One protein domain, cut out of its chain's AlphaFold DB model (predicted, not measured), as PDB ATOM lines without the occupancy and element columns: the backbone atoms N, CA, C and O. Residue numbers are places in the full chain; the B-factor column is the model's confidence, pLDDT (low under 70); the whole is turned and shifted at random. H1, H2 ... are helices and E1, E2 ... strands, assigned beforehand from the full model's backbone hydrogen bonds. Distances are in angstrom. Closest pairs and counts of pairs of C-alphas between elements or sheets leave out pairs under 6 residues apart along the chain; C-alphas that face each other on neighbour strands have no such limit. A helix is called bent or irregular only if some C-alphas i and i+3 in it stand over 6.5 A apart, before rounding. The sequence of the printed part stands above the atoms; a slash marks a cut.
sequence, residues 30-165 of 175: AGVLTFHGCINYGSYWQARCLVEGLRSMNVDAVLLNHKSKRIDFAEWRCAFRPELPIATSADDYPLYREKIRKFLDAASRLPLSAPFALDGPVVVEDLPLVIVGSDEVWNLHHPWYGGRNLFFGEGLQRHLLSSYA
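AT A GLANCE: This is residues 30 to 165 of the 175 residues of an uncharacterized protein of Rhizobium sp. BK338 (UniProt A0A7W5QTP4). A small, strongly twisted wall of four parallel strands has one helix, H1, packed along one face; beyond the strands' last residues, H2 and the long H3, with the loop between them, make one end of an elongated body. The short H4 and H5 only graze the sheet, and a long unnamed stretch, residues 109 to 128, leads from H3 back to E3. The 136 printed residues hold five named helices and four strands, in the order E1 H1 E2 H2 H3 E3 H4 H5 E4; the sheet's order is E2 E1 E3 E4, and the class is mixed, helices and strands. The whole is compact, with a radius of gyration of the C-alphas of 15.7 A, and spans 49 by 30 by 24 A.

IN THESE COORDINATES: E1, residues 30 to 33, begins at C-alpha 30 (11.803, -18.693, 120.127). H1, residues 41 to 56, is 22.0 A long, and E2, residues 59 to 63, 12.5 A. H2 is residues 69 to 79, 15.0 A. H3, residues 90 to 108, is 27.9 A long, beginning at C-alpha 90 (-19.290, 11.160, 127.799); it is only just irregular, with C-alphas 91 and 94 6.8 A apart. E3 is residues 129 to 133, 12.7 A; H4 is residues 135 to 138 and H5 residues 149 to 152. E4, residues 160 to 164, is 13.4 A long and ends at C-alpha 164 (4.346, -15.331, 109.666).

HOW THE PARTS SIT: In the sheet, N 32 is 2.8 A from O 62 between E1 and E2, N 33 is 2.8 A from O 131 between E1 and E3, and N 132 is 2.8 A from O 162 between E3 and E4. H1 is on the sheet at a height of 9.1 A, along the strands, at 7 degrees to E1 on the local plane. Its closest C-alphas to E2 are Val 51 and Ala 61, 5.7 A. E1, H1, E2 and E3, H4, H5, E4 are strand-helix-strand units, parallel neighbour strands with helices between, each with a right-handed crossover; H1 on one face makes two layers. H1 and H3 are close but not clearly touching, at a shallow tilt of 12 degrees, the same way; their closest C-alphas, Tyr 44 and Ala 107, are 7.5 A apart. H2 and H3 are close but not clearly touching, at a steep tilt of 49 degrees, opposite ways, with the C-alphas of Ala 79 and Tyr 96 closest at 7.0 A. H4 and H5 are close but not clearly touching, with the C-alphas of Val 137 and Phe 151 closest at 6.9 A. In H1 and H2 every O i to N i+4 pair is within hydrogen-bond range, in H3 13 of 15; H4 and H5 are too short for such a pair.

THE WHOLE: The C-alphas farthest apart, Asp 91 and Arg 158, are 50.9 A apart. The printed part has no cut, and the link from H3 to E3 is long. Residues 66 to 67 pair with 116 to 117, parallel. The mean pLDDT of the printed part is 79.0; 23 residues are under 70, among them 82 to 85, 120 to 126 and 157 to 161.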
ATOM      1  N   ALA A  30      12.170 -19.638 121.176       87.62
ATOM      2  CA  ALA A  30      11.803 -18.693 120.127       87.62
ATOM      3  C   ALA A  30      11.220 -17.397 120.700       87.62
ATOM      4  O   ALA A  30      10.320 -17.411 121.540       87.62
ATOM      5  N   GLY A  31      11.688 -16.263 120.186       88.81
ATOM      6  CA  GLY A  31      11.065 -14.965 120.419       88.81
ATOM      7  C   GLY A  31       9.992 -14.697 119.374       88.81
ATOM      8  O   GLY A  31      10.239 -14.852 118.184       88.81
ATOM      9  N   VAL A  32       8.804 -14.264 119.785       88.94
ATOM     10  CA  VAL A  32       7.744 -13.827 118.873       88.94
ATOM     11  C   VAL A  32       7.664 -12.306 118.891       88.94
ATOM     12  O   VAL A  32       7.303 -11.709 119.904       88.94
ATOM     13  N   LEU A  33       7.965 -11.669 117.761       87.56
ATOM     14  CA  LEU A  33       7.857 -10.228 117.572       87.56
ATOM     15  C   LEU A  33       6.574  -9.895 116.801       87.56
ATOM     16  O   LEU A  33       6.464 -10.163 115.611       87.56
ATOM     17  N   THR A  34       5.584  -9.311 117.471       86.88
ATOM     18  CA  THR A  34       4.283  -8.984 116.862       86.88
ATOM     19  C   THR A  34       3.588  -7.818 117.578       86.88
ATOM     20  O   THR A  34       4.097  -7.281 118.572       86.88
ATOM     21  N   PHE A  35       2.406  -7.429 117.096       80.38
ATOM     22  CA  PHE A  35       1.524  -6.428 117.695       80.38
ATOM     23  C   PHE A  35       0.789  -7.008 118.910       80.38
ATOM     24  O   PHE A  35      -0.351  -7.451 118.829       80.38
ATOM     25  N   HIS A  36       1.439  -6.996 120.068       79.31
ATOM     26  CA  HIS A  36       0.850  -7.508 121.313       79.31
ATOM     27  C   HIS A  36       0.418  -6.391 122.284       79.31
ATOM     28  O   HIS A  36      -0.307  -6.660 123.238       79.31
ATOM     29  N   GLY A  37       0.845  -5.143 122.050       75.69
ATOM     30  CA  GLY A  37       0.541  -3.984 122.903       75.69
ATOM     31  C   GLY A  37      -0.716  -3.194 122.517       75.69
ATOM     32  O   GLY A  37      -1.124  -2.302 123.257       75.69
ATOM     33  N   CYS A  38      -1.336  -3.503 121.377       76.88
ATOM     34  CA  CYS A  38      -2.487  -2.764 120.860       76.88
ATOM     35  C   CYS A  38      -3.805  -3.248 121.485       76.88
ATOM     36  O   CYS A  38      -3.996  -4.436 121.746       76.88
ATOM     37  N   ILE A  39      -4.770  -2.338 121.651       79.50
ATOM     38  CA  ILE A  39      -6.138  -2.670 122.094       79.50
ATOM     39  C   ILE A  39      -6.947  -3.155 120.879       79.50
ATOM     40  O   ILE A  39      -7.861  -2.490 120.386       79.50
ATOM     41  N   ASN A  40      -6.571  -4.322 120.360       81.88
ATOM     42  CA  ASN A  40      -7.148  -4.942 119.173       81.88
ATOM     43  C   ASN A  40      -7.320  -6.454 119.415       81.88
ATOM     44  O   ASN A  40      -6.395  -7.148 119.831       81.88
ATOM     45  N   TYR A  41      -8.531  -6.971 119.179       80.75
ATOM     46  CA  TYR A  41      -8.835  -8.390 119.400       80.75
ATOM     47  C   TYR A  41      -8.053  -9.306 118.453       80.75
ATOM     48  O   TYR A  41      -7.589 -10.358 118.885       80.75
ATOM     49  N   GLY A  42      -7.917  -8.916 117.184       81.75
ATOM     50  CA  GLY A  42      -7.180  -9.676 116.180       81.75
ATOM     51  C   GLY A  42      -5.709  -9.797 116.551       81.75
ATOM     52  O   GLY A  42      -5.193 -10.909 116.617       81.75
ATOM     53  N   SER A  43      -5.076  -8.680 116.915       82.00
ATOM     54  CA  SER A  43      -3.663  -8.668 117.301       82.00
ATOM     55  C   SER A  43      -3.403  -9.479 118.580       82.00
ATOM     56  O   SER A  43      -2.450 -10.256 118.642       82.00
ATOM     57  N   TYR A  44      -4.302  -9.395 119.573       87.62
ATOM     58  CA  TYR A  44      -4.243 -10.229 120.779       87.62
ATOM     59  C   TYR A  44      -4.312 -11.728 120.453       87.62
ATOM     60  O   TYR A  44      -3.466 -12.501 120.908       87.62
ATOM     61  N   TRP A  45      -5.307 -12.153 119.666       87.94
ATOM     62  CA  TRP A  45      -5.488 -13.570 119.342       87.94
ATOM     63  C   TRP A  45      -4.391 -14.102 118.425       87.94
ATOM     64  O   TRP A  45      -3.934 -15.219 118.643       87.94
ATOM     65  N   GLN A  46      -3.909 -13.315 117.462       87.69
ATOM     66  CA  GLN A  46      -2.740 -13.670 116.651       87.69
ATOM     67  C   GLN A  46      -1.519 -13.934 117.540       87.69
ATOM     68  O   GLN A  46      -0.894 -14.987 117.420       87.69
ATOM     69  N   ALA A  47      -1.214 -13.019 118.470       89.69
ATOM     70  CA  ALA A  47      -0.086 -13.162 119.386       89.69
ATOM     71  C   ALA A  47      -0.230 -14.404 120.278       89.69
ATOM     72  O   ALA A  47       0.696 -15.209 120.383       89.69
ATOM     73  N   ARG A  48      -1.407 -14.591 120.887       90.88
ATOM     74  CA  ARG A  48      -1.683 -15.726 121.770       90.88
ATOM     75  C   ARG A  48      -1.609 -17.065 121.035       90.88
ATOM     76  O   ARG A  48      -0.878 -17.948 121.471       90.88
ATOM     77  N   CYS A  49      -2.336 -17.207 119.927       90.75
ATOM     78  CA  CYS A  49      -2.399 -18.455 119.168       90.75
ATOM     79  C   CYS A  49      -1.036 -18.842 118.592       90.75
ATOM     80  O   CYS A  49      -0.704 -20.023 118.576       90.75
ATOM     81  N   LEU A  50      -0.227 -17.869 118.153       89.75
ATOM     82  CA  LEU A  50       1.119 -18.144 117.657       89.75
ATOM     83  C   LEU A  50       2.008 -18.728 118.761       89.75
ATOM     84  O   LEU A  50       2.646 -19.757 118.559       89.75
ATOM     85  N   VAL A  51       2.007 -18.123 119.949       91.38
ATOM     86  CA  VAL A  51       2.797 -18.622 121.082       91.38
ATOM     87  C   VAL A  51       2.310 -19.983 121.568       91.38
ATOM     88  O   VAL A  51       3.119 -20.888 121.759       91.38
ATOM     89  N   GLU A  52       1.004 -20.139 121.784       92.31
ATOM     90  CA  GLU A  52       0.422 -21.407 122.234       92.31
ATOM     91  C   GLU A  52       0.665 -22.515 121.198       92.31
ATOM     92  O   GLU A  52       1.034 -23.631 121.563       92.31
ATOM     93  N   GLY A  53       0.557 -22.188 119.907       91.00
ATOM     94  CA  GLY A  53       0.880 -23.085 118.802       91.00
ATOM     95  C   GLY A  53       2.336 -23.553 118.839       91.00
ATOM     96  O   GLY A  53       2.582 -24.757 118.839       91.00
ATOM     97  N   LEU A  54       3.301 -22.635 118.956       89.94
ATOM     98  CA  LEU A  54       4.726 -22.977 119.079       89.94
ATOM     99  C   LEU A  54       5.002 -23.849 120.313       89.94
ATOM    100  O   LEU A  54       5.681 -24.872 120.213       89.94
ATOM    101  N   ARG A  55       4.405 -23.511 121.460       90.69
ATOM    102  CA  ARG A  55       4.533 -24.300 122.695       90.69
ATOM    103  C   ARG A  55       3.968 -25.707 122.553       90.69
ATOM    104  O   ARG A  55       4.593 -26.653 123.024       90.69
ATOM    105  N   SER A  56       2.854 -25.873 121.839       90.94
ATOM    106  CA  SER A  56       2.314 -27.205 121.528       90.94
ATOM    107  C   SER A  56       3.255 -28.053 120.657       90.94
ATOM    108  O   SER A  56       3.189 -29.277 120.697       90.94
ATOM    109  N   MET A  57       4.180 -27.416 119.928       88.81
ATOM    110  CA  MET A  57       5.232 -28.063 119.130       88.81
ATOM    111  C   MET A  57       6.544 -28.254 119.911       88.81
ATOM    112  O   MET A  57       7.588 -28.522 119.310       88.81
ATOM    113  N   ASN A  58       6.502 -28.124 121.243       88.75
ATOM    114  CA  ASN A  58       7.655 -28.233 122.138       88.75
ATOM    115  C   ASN A  58       8.740 -27.167 121.866       88.75
ATOM    116  O   ASN A  58       9.938 -27.435 121.990       88.75
ATOM    117  N   VAL A  59       8.306 -25.964 121.463       89.69
ATOM    118  CA  VAL A  59       9.134 -24.757 121.347       89.69
ATOM    119  C   VAL A  59       8.814 -23.833 122.524       89.69
ATOM    120  O   VAL A  59       7.671 -23.409 122.695       89.69
ATOM    121  N   ASP A  60       9.812 -23.503 123.336       89.94
ATOM    122  CA  ASP A  60       9.704 -22.530 124.423       89.94
ATOM    123  C   ASP A  60       9.620 -21.110 123.845       89.94
ATOM    124  O   ASP A  60      10.617 -20.420 123.622       89.94
ATOM    125  N   ALA A  61       8.396 -20.722 123.491       90.94
ATOM    126  CA  ALA A  61       8.107 -19.441 122.871       90.94
ATOM    127  C   ALA A  61       7.734 -18.369 123.904       90.94
ATOM    128  O   ALA A  61       6.923 -18.614 124.808       90.94
ATOM    129  N   VAL A  62       8.260 -17.160 123.707       91.12
ATOM    130  CA  VAL A  62       7.969 -15.952 124.493       91.12
ATOM    131  C   VAL A  62       7.647 -14.780 123.561       91.12
ATOM    132  O   VAL A  62       8.217 -14.662 122.479       91.12
ATOM    133  N   LEU A  63       6.728 -13.900 123.954       90.56
ATOM    134  CA  LEU A  63       6.430 -12.669 123.219       90.56
ATOM    135  C   LEU A  63       7.437 -11.579 123.564       90.56
ATOM    136  O   LEU A  63       7.585 -11.200 124.725       90.56
ATOM    137  N   LEU A  64       8.081 -11.034 122.538       88.50
ATOM    138  CA  LEU A  64       9.052  -9.959 122.666       88.50
ATOM    139  C   LEU A  64       8.341  -8.643 122.990       88.50
ATOM    140  O   LEU A  64       7.690  -8.031 122.139       88.50
ATOM    141  N   ASN A  65       8.475  -8.223 124.248       88.06
ATOM    142  CA  ASN A  65       7.736  -7.125 124.864       88.06
ATOM    143  C   ASN A  65       8.316  -5.746 124.515       88.06
ATOM    144  O   ASN A  65       8.885  -5.049 125.359       88.06
ATOM    145  N   HIS A  66       8.181  -5.340 123.255       85.62
ATOM    146  CA  HIS A  66       8.561  -3.992 122.837       85.62
ATOM    147  C   HIS A  66       7.639  -2.924 123.449       85.62
ATOM    148  O   HIS A  66       6.426  -3.102 123.569       85.62
ATOM    149  N   LYS A  67       8.227  -1.790 123.841       84.00
ATOM    150  CA  LYS A  67       7.538  -0.614 124.389       84.00
ATOM    151  C   LYS A  67       7.902   0.640 123.605       84.00
ATOM    152  O   LYS A  67       9.067   0.858 123.270       84.00
ATOM    153  N   SER A  68       6.920   1.506 123.368       82.25
ATOM    154  CA  SER A  68       7.145   2.842 122.811       82.25
ATOM    155  C   SER A  68       6.104   3.811 123.355       82.25
ATOM    156  O   SER A  68       4.936   3.736 122.987       82.25
ATOM    157  N   LYS A  69       6.540   4.786 124.165       79.19
ATOM    158  CA  LYS A  69       5.649   5.808 124.747       79.19
ATOM    159  C   LYS A  69       4.849   6.564 123.684       79.19
ATOM    160  O   LYS A  69       3.709   6.945 123.928       79.19
ATOM    161  N   ARG A  70       5.456   6.793 122.511       81.19
ATOM    162  CA  ARG A  70       4.808   7.462 121.373       81.19
ATOM    163  C   ARG A  70       3.622   6.649 120.866       81.19
ATOM    164  O   ARG A  70       2.570   7.223 120.601       81.19
ATOM    165  N   ILE A  71       3.813   5.340 120.719       80.19
ATOM    166  CA  ILE A  71       2.760   4.447 120.246       80.19
ATOM    167  C   ILE A  71       1.715   4.255 121.331       80.19
ATOM    168  O   ILE A  71       0.542   4.440 121.048       80.19
ATOM    169  N   ASP A  72       2.134   4.015 122.576       79.38
ATOM    170  CA  ASP A  72       1.214   3.906 123.705       79.38
ATOM    171  C   ASP A  72       0.277   5.121 123.727       79.38
ATOM    172  O   ASP A  72      -0.940   4.968 123.741       79.38
ATOM    173  N   PHE A  73       0.818   6.343 123.648       78.00
ATOM    174  CA  PHE A  73       0.016   7.569 123.628       78.00
ATOM    175  C   PHE A  73      -0.976   7.632 122.456       78.00
ATOM    176  O   PHE A  73      -2.123   8.050 122.643       78.00
ATOM    177  N   ALA A  74      -0.557   7.229 121.254       78.62
ATOM    178  CA  ALA A  74      -1.442   7.169 120.097       78.62
ATOM    179  C   ALA A  74      -2.580   6.154 120.311       78.62
ATOM    180  O   ALA A  74      -3.743   6.476 120.049       78.62
ATOM    181  N   GLU A  75      -2.263   5.009 120.908       80.75
ATOM    182  CA  GLU A  75      -3.193   3.914 121.178       80.75
ATOM    183  C   GLU A  75      -4.214   4.309 122.227       80.75
ATOM    184  O   GLU A  75      -5.409   4.101 122.034       80.75
ATOM    185  N   TRP A  76      -3.770   4.951 123.308       77.56
ATOM    186  CA  TRP A  76      -4.657   5.505 124.326       77.56
ATOM    187  C   TRP A  76      -5.613   6.532 123.723       77.56
ATOM    188  O   TRP A  76      -6.806   6.528 124.034       77.56
ATOM    189  N   ARG A  77      -5.121   7.385 122.818       77.81
ATOM    190  CA  ARG A  77      -5.961   8.374 122.138       77.81
ATOM    191  C   ARG A  77      -7.028   7.705 121.272       77.81
ATOM    192  O   ARG A  77      -8.178   8.126 121.339       77.81
ATOM    193  N   CYS A  78      -6.677   6.672 120.509       75.56
ATOM    194  CA  CYS A  78      -7.622   5.932 119.669       75.56
ATOM    195  C   CYS A  78      -8.576   5.045 120.480       75.56
ATOM    196  O   CYS A  78      -9.752   4.955 120.152       75.56
ATOM    197  N   ALA A  79      -8.123   4.451 121.582       77.19
ATOM    198  CA  ALA A  79      -8.961   3.619 122.441       77.19
ATOM    199  C   ALA A  79     -10.094   4.406 123.117       77.19
ATOM    200  O   ALA A  79     -11.174   3.858 123.326       77.19
ATOM    201  N   PHE A  80      -9.854   5.684 123.431       71.75
ATOM    202  CA  PHE A  80     -10.859   6.601 123.981       71.75
ATOM    203  C   PHE A  80     -11.551   7.480 122.933       71.75
ATOM    204  O   PHE A  80     -12.438   8.249 123.295       71.75
ATOM    205  N   ARG A  81     -11.127   7.408 121.665       72.25
ATOM    206  CA  ARG A  81     -11.733   8.110 120.522       72.25
ATOM    207  C   ARG A  81     -11.741   7.217 119.275       72.25
ATOM    208  O   ARG A  81     -11.050   7.531 118.305       72.25
ATOM    209  N   PRO A  82     -12.464   6.086 119.300       69.12
ATOM    210  CA  PRO A  82     -12.414   5.121 118.205       69.12
ATOM    211  C   PRO A  82     -13.106   5.613 116.929       69.12
ATOM    212  O   PRO A  82     -12.759   5.157 115.845       69.12
ATOM    213  N   GLU A  83     -14.047   6.551 117.037       65.38
ATOM    214  CA  GLU A  83     -14.889   7.006 115.924       65.38
ATOM    215  C   GLU A  83     -14.486   8.395 115.422       65.38
ATOM    216  O   GLU A  83     -15.313   9.290 115.338       65.38
ATOM    217  N   LEU A  84     -13.217   8.628 115.077       61.50
ATOM    218  CA  LEU A  84     -12.859   9.909 114.452       61.50
ATOM    219  C   LEU A  84     -13.592  10.083 113.102       61.50
ATOM    220  O   LEU A  84     -13.646   9.134 112.321       61.50
ATOM    221  N   PRO A  85     -14.124  11.286 112.794       68.25
ATOM    222  CA  PRO A  85     -13.969  12.556 113.519       68.25
ATOM    223  C   PRO A  85     -15.015  12.810 114.624       68.25
ATOM    224  O   PRO A  85     -14.981  13.863 115.258       68.25
ATOM    225  N   ILE A  86     -15.946  11.884 114.846       72.12
ATOM    226  CA  ILE A  86     -17.028  11.993 115.824       72.12
ATOM    227  C   ILE A  86     -16.440  11.949 117.239       72.12
ATOM    228  O   ILE A  86     -15.649  11.076 117.611       72.12
ATOM    229  N   ALA A  87     -16.796  12.944 118.049       71.75
ATOM    230  CA  ALA A  87     -16.400  12.958 119.446       71.75
ATOM    231  C   ALA A  87     -17.118  11.826 120.190       71.75
ATOM    232  O   ALA A  87     -18.333  11.675 120.091       71.75
ATOM    233  N   THR A  88     -16.361  11.054 120.960       75.56
ATOM    234  CA  THR A  88     -16.915  10.023 121.834       75.56
ATOM    235  C   THR A  88     -17.821  10.642 122.890       75.56
ATOM    236  O   THR A  88     -17.421  11.597 123.560       75.56
ATOM    237  N   SER A  89     -19.026  10.087 123.047       80.06
ATOM    238  CA  SER A  89     -19.957  10.530 124.081       80.06
ATOM    239  C   SER A  89     -19.353  10.341 125.472       80.06
ATOM    240  O   SER A  89     -18.652   9.359 125.734       80.06
ATOM    241  N   ALA A  90     -19.662  11.265 126.388       79.25
ATOM    242  CA  ALA A  90     -19.290  11.160 127.799       79.25
ATOM    243  C   ALA A  90     -19.760   9.825 128.420       79.25
ATOM    244  O   ALA A  90     -19.058   9.237 129.247       79.25
ATOM    245  N   ASP A  91     -20.902   9.322 127.950       82.94
ATOM    246  CA  ASP A  91     -21.553   8.112 128.453       82.94
ATOM    247  C   ASP A  91     -20.863   6.812 128.012       82.94
ATOM    248  O   ASP A  91     -21.008   5.783 128.670       82.94
ATOM    249  N   ASP A  92     -20.045   6.850 126.952       82.12
ATOM    250  CA  ASP A  92     -19.340   5.667 126.442       82.12
ATOM    251  C   ASP A  92     -17.978   5.451 127.119       82.12
ATOM    252  O   ASP A  92     -17.410   4.354 127.079       82.12
ATOM    253  N   TYR A  93     -17.424   6.478 127.779       81.25
ATOM    254  CA  TYR A  93     -16.126   6.376 128.454       81.25
ATOM    255  C   TYR A  93     -16.045   5.231 129.476       81.25
ATOM    256  O   TYR A  93     -15.006   4.560 129.504       81.25
ATOM    257  N   PRO A  94     -17.067   4.959 130.313       86.31
ATOM    258  CA  PRO A  94     -17.074   3.789 131.188       86.31
ATOM    259  C   PRO A  94     -16.906   2.467 130.425       86.31
ATOM    260  O   PRO A  94     -16.080   1.644 130.830       86.31
ATOM    261  N   LEU A  95     -17.600   2.296 129.294       84.81
ATOM    262  CA  LEU A  95     -17.522   1.094 128.456       84.81
ATOM    263  C   LEU A  95     -16.132   0.939 127.825       84.81
ATOM    264  O   LEU A  95     -15.547  -0.147 127.857       84.81
ATOM    265  N   TYR A  96     -15.549   2.030 127.320       82.81
ATOM    266  CA  TYR A  96     -14.183   2.007 126.792       82.81
ATOM    267  C   TYR A  96     -13.151   1.703 127.876       82.81
ATOM    268  O   TYR A  96     -12.255   0.888 127.657       82.81
ATOM    269  N   ARG A  97     -13.295   2.273 129.080       85.50
ATOM    270  CA  ARG A  97     -12.431   1.937 130.223       85.50
ATOM    271  C   ARG A  97     -12.524   0.461 130.584       85.50
ATOM    272  O   ARG A  97     -11.498  -0.154 130.862       85.50
ATOM    273  N   GLU A  98     -13.723  -0.110 130.597       88.25
ATOM    274  CA  GLU A  98     -13.914  -1.532 130.882       88.25
ATOM    275  C   GLU A  98     -13.259  -2.417 129.814       88.25
ATOM    276  O   GLU A  98     -12.510  -3.334 130.158       88.25
ATOM    277  N   LYS A  99     -13.456  -2.098 128.526       85.94
ATOM    278  CA  LYS A  99     -12.779  -2.773 127.409       85.94
ATOM    279  C   LYS A  99     -11.263  -2.738 127.596       85.94
ATOM    280  O   LYS A  99     -10.623  -3.783 127.554       85.94
ATOM    281  N   ILE A 100     -10.691  -1.561 127.845       85.56
ATOM    282  CA  ILE A 100      -9.245  -1.396 128.028       85.56
ATOM    283  C   ILE A 100      -8.744  -2.231 129.208       85.56
ATOM    284  O   ILE A 100      -7.764  -2.954 129.061       85.56
ATOM    285  N   ARG A 101      -9.431  -2.200 130.358       87.56
ATOM    286  CA  ARG A 101      -9.052  -3.014 131.526       87.56
ATOM    287  C   ARG A 101      -9.032  -4.506 131.204       87.56
ATOM    288  O   ARG A 101      -8.072  -5.175 131.566       87.56
ATOM    289  N   LYS A 102     -10.047  -5.008 130.494       88.19
ATOM    290  CA  LYS A 102     -10.105  -6.411 130.049       88.19
ATOM    291  C   LYS A 102      -8.925  -6.768 129.144       88.19
ATOM    292  O   LYS A 102      -8.342  -7.833 129.307       88.19
ATOM    293  N   PHE A 103      -8.542  -5.873 128.233       86.94
ATOM    294  CA  PHE A 103      -7.369  -6.073 127.379       86.94
ATOM    295  C   PHE A 103      -6.058  -6.068 128.162       86.94
ATOM    296  O   PHE A 103      -5.223  -6.933 127.927       86.94
ATOM    297  N   LEU A 104      -5.880  -5.135 129.099       85.25
ATOM    298  CA  LEU A 104      -4.677  -5.075 129.930       85.25
ATOM    299  C   LEU A 104      -4.542  -6.322 130.811       85.25
ATOM    300  O   LEU A 104      -3.457  -6.892 130.885       85.25
ATOM    301  N   ASP A 105      -5.641  -6.784 131.416       88.94
ATOM    302  CA  ASP A 105      -5.662  -8.040 132.173       88.94
ATOM    303  C   ASP A 105      -5.305  -9.231 131.273       88.94
ATOM    304  O   ASP A 105      -4.407 -10.007 131.595       88.94
ATOM    305  N   ALA A 106      -5.930  -9.342 130.098       87.94
ATOM    306  CA  ALA A 106      -5.657 -10.423 129.158       87.94
ATOM    307  C   ALA A 106      -4.208 -10.411 128.639       87.94
ATOM    308  O   ALA A 106      -3.590 -11.472 128.535       87.94
ATOM    309  N   ALA A 107      -3.654  -9.233 128.342       85.75
ATOM    310  CA  ALA A 107      -2.274  -9.065 127.895       85.75
ATOM    311  C   ALA A 107      -1.263  -9.383 129.007       85.75
ATOM    312  O   ALA A 107      -0.212  -9.948 128.720       85.75
ATOM    313  N   SER A 108      -1.591  -9.096 130.274       85.94
ATOM    314  CA  SER A 108      -0.725  -9.417 131.422       85.94
ATOM    315  C   SER A 108      -0.521 -10.921 131.641       85.94
ATOM    316  O   SER A 108       0.454 -11.327 132.263       85.94
ATOM    317  N   ARG A 109      -1.426 -11.750 131.106       89.31
ATOM    318  CA  ARG A 109      -1.364 -13.218 131.177       89.31
ATOM    319  C   ARG A 109      -0.565 -13.838 130.030       89.31
ATOM    320  O   ARG A 109      -0.365 -15.051 130.021       89.31
ATOM    321  N   LEU A 110      -0.154 -13.040 129.042       89.31
ATOM    322  CA  LEU A 110       0.696 -13.516 127.959       89.31
ATOM    323  C   LEU A 110       2.124 -13.736 128.482       89.31
ATOM    324  O   LEU A 110       2.585 -12.989 129.345       89.31
ATOM    325  N   PRO A 111       2.851 -14.735 127.961       90.62
ATOM    326  CA  PRO A 111       4.242 -14.953 128.331       90.62
ATOM    327  C   PRO A 111       5.118 -13.904 127.646       90.62
ATOM    328  O   PRO A 111       5.577 -14.098 126.522       90.62
ATOM    329  N   LEU A 112       5.287 -12.762 128.301       89.19
ATOM    330  CA  LEU A 112       6.069 -11.632 127.811       89.19
ATOM    331  C   LEU A 112       7.529 -11.746 128.267       89.19
ATOM    332  O   LEU A 112       7.801 -12.122 129.407       89.19
ATOM    333  N   SER A 113       8.459 -11.356 127.398       87.38
ATOM    334  CA  SER A 113       9.859 -11.146 127.760       87.38
ATOM    335  C   SER A 113      10.006  -9.921 128.668       87.38
ATOM    336  O   SER A 113       9.074  -9.118 128.840       87.38
ATOM    337  N   ALA A 114      11.224  -9.710 129.173       85.12
ATOM    338  CA  ALA A 114      11.603  -8.414 129.718       85.12
ATOM    339  C   ALA A 114      11.291  -7.296 128.696       85.12
ATOM    340  O   ALA A 114      11.490  -7.493 127.489       85.12
ATOM    341  N   PRO A 115      10.746  -6.148 129.145       85.81
ATOM    342  CA  PRO A 115      10.388  -5.060 128.252       85.81
ATOM    343  C   PRO A 115      11.633  -4.391 127.665       85.81
ATOM    344  O   PRO A 115      12.595  -4.130 128.383       85.81
ATOM    345  N   PHE A 116      11.579  -4.033 126.385       83.31
ATOM    346  CA  PHE A 116      12.648  -3.294 125.709       83.31
ATOM    347  C   PHE A 116      12.092  -2.156 124.853       83.31
ATOM    348  O   PHE A 116      10.932  -2.165 124.439       83.31
ATOM    349  N   ALA A 117      12.915  -1.140 124.601       80.00
ATOM    350  CA  ALA A 117      12.509   0.004 123.797       80.00
ATOM    351  C   ALA A 117      12.436  -0.378 122.314       80.00
ATOM    352  O   ALA A 117      13.408  -0.862 121.747       80.00
ATOM    353  N   LEU A 118      11.302  -0.093 121.674       76.81
ATOM    354  CA  LEU A 118      11.123  -0.302 120.234       76.81
ATOM    355  C   LEU A 118      12.012   0.629 119.390       76.81
ATOM    356  O   LEU A 118      12.363   0.300 118.264       76.81
ATOM    357  N   ASP A 119      12.320   1.814 119.925       71.69
ATOM    358  CA  ASP A 119      13.073   2.882 119.257       71.69
ATOM    359  C   ASP A 119      14.578   2.878 119.631       71.69
ATOM    360  O   ASP A 119      15.300   3.803 119.271       71.69
ATOM    361  N   GLY A 120      15.048   1.881 120.394       64.50
ATOM    362  CA  GLY A 120      16.424   1.795 120.902       64.50
ATOM    363  C   GLY A 120      17.160   0.528 120.452       64.50
ATOM    364  O   GLY A 120      16.548  -0.343 119.836       64.50
ATOM    365  N   PRO A 121      18.468   0.399 120.759       58.75
ATOM    366  CA  PRO A 121      19.205  -0.830 120.493       58.75
ATOM    367  C   PRO A 121      18.525  -1.990 121.220       58.75
ATOM    368  O   PRO A 121      18.334  -1.961 122.438       58.75
ATOM    369  N   VAL A 122      18.121  -2.992 120.446       63.19
ATOM    370  CA  VAL A 122      17.383  -4.134 120.959       63.19
ATOM    371  C   VAL A 122      18.374  -5.133 121.534       63.19
ATOM    372  O   VAL A 122      19.094  -5.809 120.809       63.19
ATOM    373  N   VAL A 123      18.407  -5.212 122.860       58.94
ATOM    374  CA  VAL A 123      19.056  -6.308 123.580       58.94
ATOM    375  C   VAL A 123      17.957  -7.309 123.906       58.94
ATOM    376  O   VAL A 123      17.379  -7.282 124.991       58.94
ATOM    377  N   VAL A 124      17.582  -8.126 122.922       61.06
ATOM    378  CA  VAL A 124      16.829  -9.346 123.224       61.06
ATOM    379  C   VAL A 124      17.850 -10.355 123.742       61.06
ATOM    380  O   VAL A 124      18.977 -10.393 123.248       61.06
ATOM    381  N   GLU A 125      17.486 -11.118 124.773       60.12
ATOM    382  CA  GLU A 125      18.264 -12.282 125.216       60.12
ATOM    383  C   GLU A 125      18.632 -13.165 124.011       60.12
ATOM    384  O   GLU A 125      17.949 -13.120 122.988       60.12
ATOM    385  N   ASP A 126      19.718 -13.931 124.116       66.56
ATOM    386  CA  ASP A 126      20.351 -14.672 123.014       66.56
ATOM    387  C   ASP A 126      19.442 -15.812 122.494       66.56
ATOM    388  O   ASP A 126      19.638 -16.994 122.772       66.56
ATOM    389  N   LEU A 127      18.362 -15.444 121.800       70.00
ATOM    390  CA  LEU A 127      17.321 -16.347 121.328       70.00
ATOM    391  C   LEU A 127      17.722 -16.902 119.961       70.00
ATOM    392  O   LEU A 127      17.933 -16.141 119.024       70.00
ATOM    393  N   PRO A 128      17.761 -18.223 119.756       72.50
ATOM    394  CA  PRO A 128      18.240 -18.784 118.491       72.50
ATOM    395  C   PRO A 128      17.318 -18.474 117.292       72.50
ATOM    396  O   PRO A 128      17.761 -18.520 116.142       72.50
ATOM    397  N   LEU A 129      16.046 -18.142 117.547       81.25
ATOM    398  CA  LEU A 129      15.020 -17.873 116.541       81.25
ATOM    399  C   LEU A 129      14.135 -16.696 116.965       81.25
ATOM    400  O   LEU A 129      13.597 -16.685 118.074       81.25
ATOM    401  N   VAL A 130      13.908 -15.758 116.042       84.56
ATOM    402  CA  VAL A 130      12.860 -14.739 116.158       84.56
ATOM    403  C   VAL A 130      11.833 -14.928 115.046       84.56
ATOM    404  O   VAL A 130      12.161 -14.945 113.859       84.56
ATOM    405  N   ILE A 131      10.570 -15.062 115.440       85.69
ATOM    406  CA  ILE A 131       9.422 -15.158 114.545       85.69
ATOM    407  C   ILE A 131       8.694 -13.820 114.551       85.69
ATOM    408  O   ILE A 131       8.144 -13.406 115.571       85.69
ATOM    409  N   VAL A 132       8.658 -13.151 113.406       83.69
ATOM    410  CA  VAL A 132       7.910 -11.912 113.212       83.69
ATOM    411  C   VAL A 132       6.495 -12.251 112.754       83.69
ATOM    412  O   VAL A 132       6.307 -12.819 111.680       83.69
ATOM    413  N   GLY A 133       5.502 -11.932 113.582       75.19
ATOM    414  CA  GLY A 133       4.098 -12.290 113.376       75.19
ATOM    415  C   GLY A 133       3.188 -11.091 113.088       75.19
ATOM    416  O   GLY A 133       3.442 -10.010 113.615       75.19
ATOM    417  N   SER A 134       2.061 -11.337 112.405       74.88
ATOM    418  CA  SER A 134       0.949 -10.417 112.051       74.88
ATOM    419  C   SER A 134       1.046  -9.808 110.650       74.88
ATOM    420  O   SER A 134       2.099  -9.374 110.197       74.88
ATOM    421  N   ASP A 135      -0.096  -9.785 109.970       70.88
ATOM    422  CA  ASP A 135      -0.360  -9.045 108.737       70.88
ATOM    423  C   ASP A 135      -0.120  -7.531 108.883       70.88
ATOM    424  O   ASP A 135       0.425  -6.913 107.970       70.88
ATOM    425  N   GLU A 136      -0.409  -6.946 110.049       73.25
ATOM    426  CA  GLU A 136      -0.187  -5.514 110.318       73.25
ATOM    427  C   GLU A 136       1.299  -5.120 110.328       73.25
ATOM    428  O   GLU A 136       1.634  -3.961 110.092       73.25
ATOM    429  N   VAL A 137       2.222  -6.072 110.526       71.94
ATOM    430  CA  VAL A 137       3.670  -5.808 110.381       71.94
ATOM    431  C   VAL A 137       4.017  -5.442 108.942       71.94
ATOM    432  O   VAL A 137       4.880  -4.599 108.695       71.94
ATOM    433  N   TRP A 138       3.319  -6.050 107.988       70.31
ATOM    434  CA  TRP A 138       3.540  -5.852 106.558       70.31
ATOM    435  C   TRP A 138       2.739  -4.671 106.008       70.31
ATOM    436  O   TRP A 138       2.890  -4.299 104.843       70.31
ATOM    437  N   ASN A 139       1.932  -4.024 106.852       74.94
ATOM    438  CA  ASN A 139       1.257  -2.784 106.526       74.94
ATOM    439  C   ASN A 139       2.230  -1.600 106.658       74.94
ATOM    440  O   ASN A 139       2.302  -0.920 107.681       74.94
ATOM    441  N   LEU A 140       2.984  -1.325 105.588       74.88
ATOM    442  CA  LEU A 140       3.940  -0.206 105.535       74.88
ATOM    443  C   LEU A 140       3.282   1.171 105.719       74.88
ATOM    444  O   LEU A 140       3.963   2.130 106.071       74.88
ATOM    445  N   HIS A 141       1.966   1.264 105.521       72.75
ATOM    446  CA  HIS A 141       1.186   2.478 105.748       72.75
ATOM    447  C   HIS A 141       0.611   2.560 107.170       72.75
ATOM    448  O   HIS A 141      -0.090   3.525 107.481       72.75
ATOM    449  N   HIS A 142       0.890   1.585 108.046       68.75
ATOM    450  CA  HIS A 142       0.387   1.613 109.413       68.75
ATOM    451  C   HIS A 142       0.934   2.851 110.145       68.75
ATOM    452  O   HIS A 142       2.155   2.988 110.291       68.75
ATOM    453  N   PRO A 143       0.071   3.734 110.677       67.88
ATOM    454  CA  PRO A 143       0.457   5.077 111.122       67.88
ATOM    455  C   PRO A 143       1.490   5.103 112.261       67.88
ATOM    456  O   PRO A 143       2.136   6.127 112.497       67.88
ATOM    457  N   TRP A 144       1.658   3.995 112.991       69.12
ATOM    458  CA  TRP A 144       2.534   3.934 114.171       69.12
ATOM    459  C   TRP A 144       3.679   2.921 114.080       69.12
ATOM    460  O   TRP A 144       4.704   3.093 114.751       69.12
ATOM    461  N   TYR A 145       3.524   1.910 113.228       67.31
ATOM    462  CA  TYR A 145       4.407   0.743 113.158       67.31
ATOM    463  C   TYR A 145       4.929   0.462 111.744       67.31
ATOM    464  O   TYR A 145       5.897  -0.286 111.613       67.31
ATOM    465  N   GLY A 146       4.336   1.079 110.714       70.31
ATOM    466  CA  GLY A 146       4.709   0.864 109.323       70.31
ATOM    467  C   GLY A 146       6.181   1.182 109.083       70.31
ATOM    468  O   GLY A 146       6.689   2.209 109.537       70.31
ATOM    469  N   GLY A 147       6.876   0.262 108.413       69.25
ATOM    470  CA  GLY A 147       8.270   0.445 108.007       69.25
ATOM    471  C   GLY A 147       9.296   0.438 109.144       69.25
ATOM    472  O   GLY A 147      10.422   0.872 108.932       69.25
ATOM    473  N   ARG A 148       8.957  -0.029 110.356       76.44
ATOM    474  CA  ARG A 148       9.940  -0.117 111.450       76.44
ATOM    475  C   ARG A 148      10.935  -1.256 111.216       76.44
ATOM    476  O   ARG A 148      10.558  -2.425 111.270       76.44
ATOM    477  N   ASN A 149      12.209  -0.898 111.073       75.06
ATOM    478  CA  ASN A 149      13.308  -1.806 110.724       75.06
ATOM    479  C   ASN A 149      13.446  -3.038 111.638       75.06
ATOM    480  O   ASN A 149      13.839  -4.105 111.168       75.06
ATOM    481  N   LEU A 150      13.051  -2.934 112.914       76.75
ATOM    482  CA  LEU A 150      13.085  -4.060 113.852       76.75
ATOM    483  C   LEU A 150      12.274  -5.271 113.360       76.75
ATOM    484  O   LEU A 150      12.711  -6.410 113.504       76.75
ATOM    485  N   PHE A 151      11.112  -5.039 112.746       76.25
ATOM    486  CA  PHE A 151      10.293  -6.122 112.197       76.25
ATOM    487  C   PHE A 151      10.893  -6.758 110.936       76.25
ATOM    488  O   PHE A 151      10.489  -7.850 110.546       76.25
ATOM    489  N   PHE A 152      11.881  -6.107 110.322       74.25
ATOM    490  CA  PHE A 152      12.653  -6.626 109.194       74.25
ATOM    491  C   PHE A 152      13.990  -7.237 109.641       74.25
ATOM    492  O   PHE A 152      14.818  -7.590 108.806       74.25
ATOM    493  N   GLY A 153      14.199  -7.383 110.954       70.81
ATOM    494  CA  GLY A 153      15.393  -7.998 111.530       70.81
ATOM    495  C   GLY A 153      16.535  -7.034 111.836       70.81
ATOM    496  O   GLY A 153      17.556  -7.460 112.371       70.81
ATOM    497  N   GLU A 154      16.396  -5.738 111.552       73.12
ATOM    498  CA  GLU A 154      17.452  -4.777 111.868       73.12
ATOM    499  C   GLU A 154      17.550  -4.565 113.385       73.12
ATOM    500  O   GLU A 154      16.562  -4.264 114.054       73.12
ATOM    501  N   GLY A 155      18.750  -4.735 113.939       68.88
ATOM    502  CA  GLY A 155      18.987  -4.671 115.385       68.88
ATOM    503  C   GLY A 155      18.801  -6.001 116.124       68.88
ATOM    504  O   GLY A 155      19.187  -6.083 117.286       68.88
ATOM    505  N   LEU A 156      18.301  -7.053 115.460       70.50
ATOM    506  CA  LEU A 156      18.279  -8.424 115.977       70.50
ATOM    507  C   LEU A 156      19.627  -9.101 115.663       70.50
ATOM    508  O   LEU A 156      19.863  -9.579 114.556       70.50
ATOM    509  N   GLN A 157      20.561  -9.082 116.610       61.50
ATOM    510  CA  GLN A 157      21.903  -9.647 116.419       61.50
ATOM    511  C   GLN A 157      21.846 -11.184 116.334       61.50
ATOM    512  O   GLN A 157      21.434 -11.829 117.280       61.50
ATOM    513  N   ARG A 158      22.350 -11.790 115.247       57.22
ATOM    514  CA  ARG A 158      22.646 -13.244 115.146       57.22
ATOM    515  C   ARG A 158      21.461 -14.225 115.274       57.22
ATOM    516  O   ARG A 158      21.682 -15.395 115.575       57.22
ATOM    517  N   HIS A 159      20.238 -13.814 114.954       62.72
ATOM    518  CA  HIS A 159      19.062 -14.689 115.058       62.72
ATOM    519  C   HIS A 159      18.589 -15.201 113.690       62.72
ATOM    520  O   HIS A 159      18.604 -14.466 112.700       62.72
ATOM    521  N   LEU A 160      18.126 -16.457 113.625       60.12
ATOM    522  CA  LEU A 160      17.314 -16.905 112.492       60.12
ATOM    523  C   LEU A 160      16.007 -16.104 112.508       60.12
ATOM    524  O   LEU A 160      15.327 -16.062 113.533       60.12
ATOM    525  N   LEU A 161      15.668 -15.461 111.391       68.75
ATOM    526  CA  LEU A 161      14.438 -14.687 111.242       68.75
ATOM    527  C   LEU A 161      13.431 -15.481 110.410       68.75
ATOM    528  O   LEU A 161      13.726 -15.883 109.285       68.75
ATOM    529  N   SER A 162      12.233 -15.682 110.949       70.25
ATOM    530  CA  SER A 162      11.099 -16.251 110.217       70.25
ATOM    531  C   SER A 162       9.922 -15.286 110.273       70.25
ATOM    532  O   SER A 162       9.690 -14.661 111.304       70.25
ATOM    533  N   SER A 163       9.178 -15.142 109.180       71.06
ATOM    534  CA  SER A 163       7.986 -14.297 109.128       71.06
ATOM    535  C   SER A 163       6.712 -15.123 108.977       71.06
ATOM    536  O   SER A 163       6.657 -16.093 108.222       71.06
ATOM    537  N   TYR A 164       5.666 -14.714 109.694       71.69
ATOM    538  CA  TYR A 164       4.346 -15.331 109.666       71.69
ATOM    539  C   TYR A 164       3.250 -14.261 109.607       71.69
ATOM    540  O   TYR A 164       3.071 -13.471 110.533       71.69
ATOM    541  N   ALA A 165       2.479 -14.250 108.523       68.56
ATOM    542  CA  ALA A 165       1.356 -13.337 108.341       68.56
ATOM    543  C   ALA A 165       0.038 -14.124 108.373       68.56
ATOM    544  O   ALA A 165      -0.402 -14.659 107.357       68.56
TER     545      ALA A 165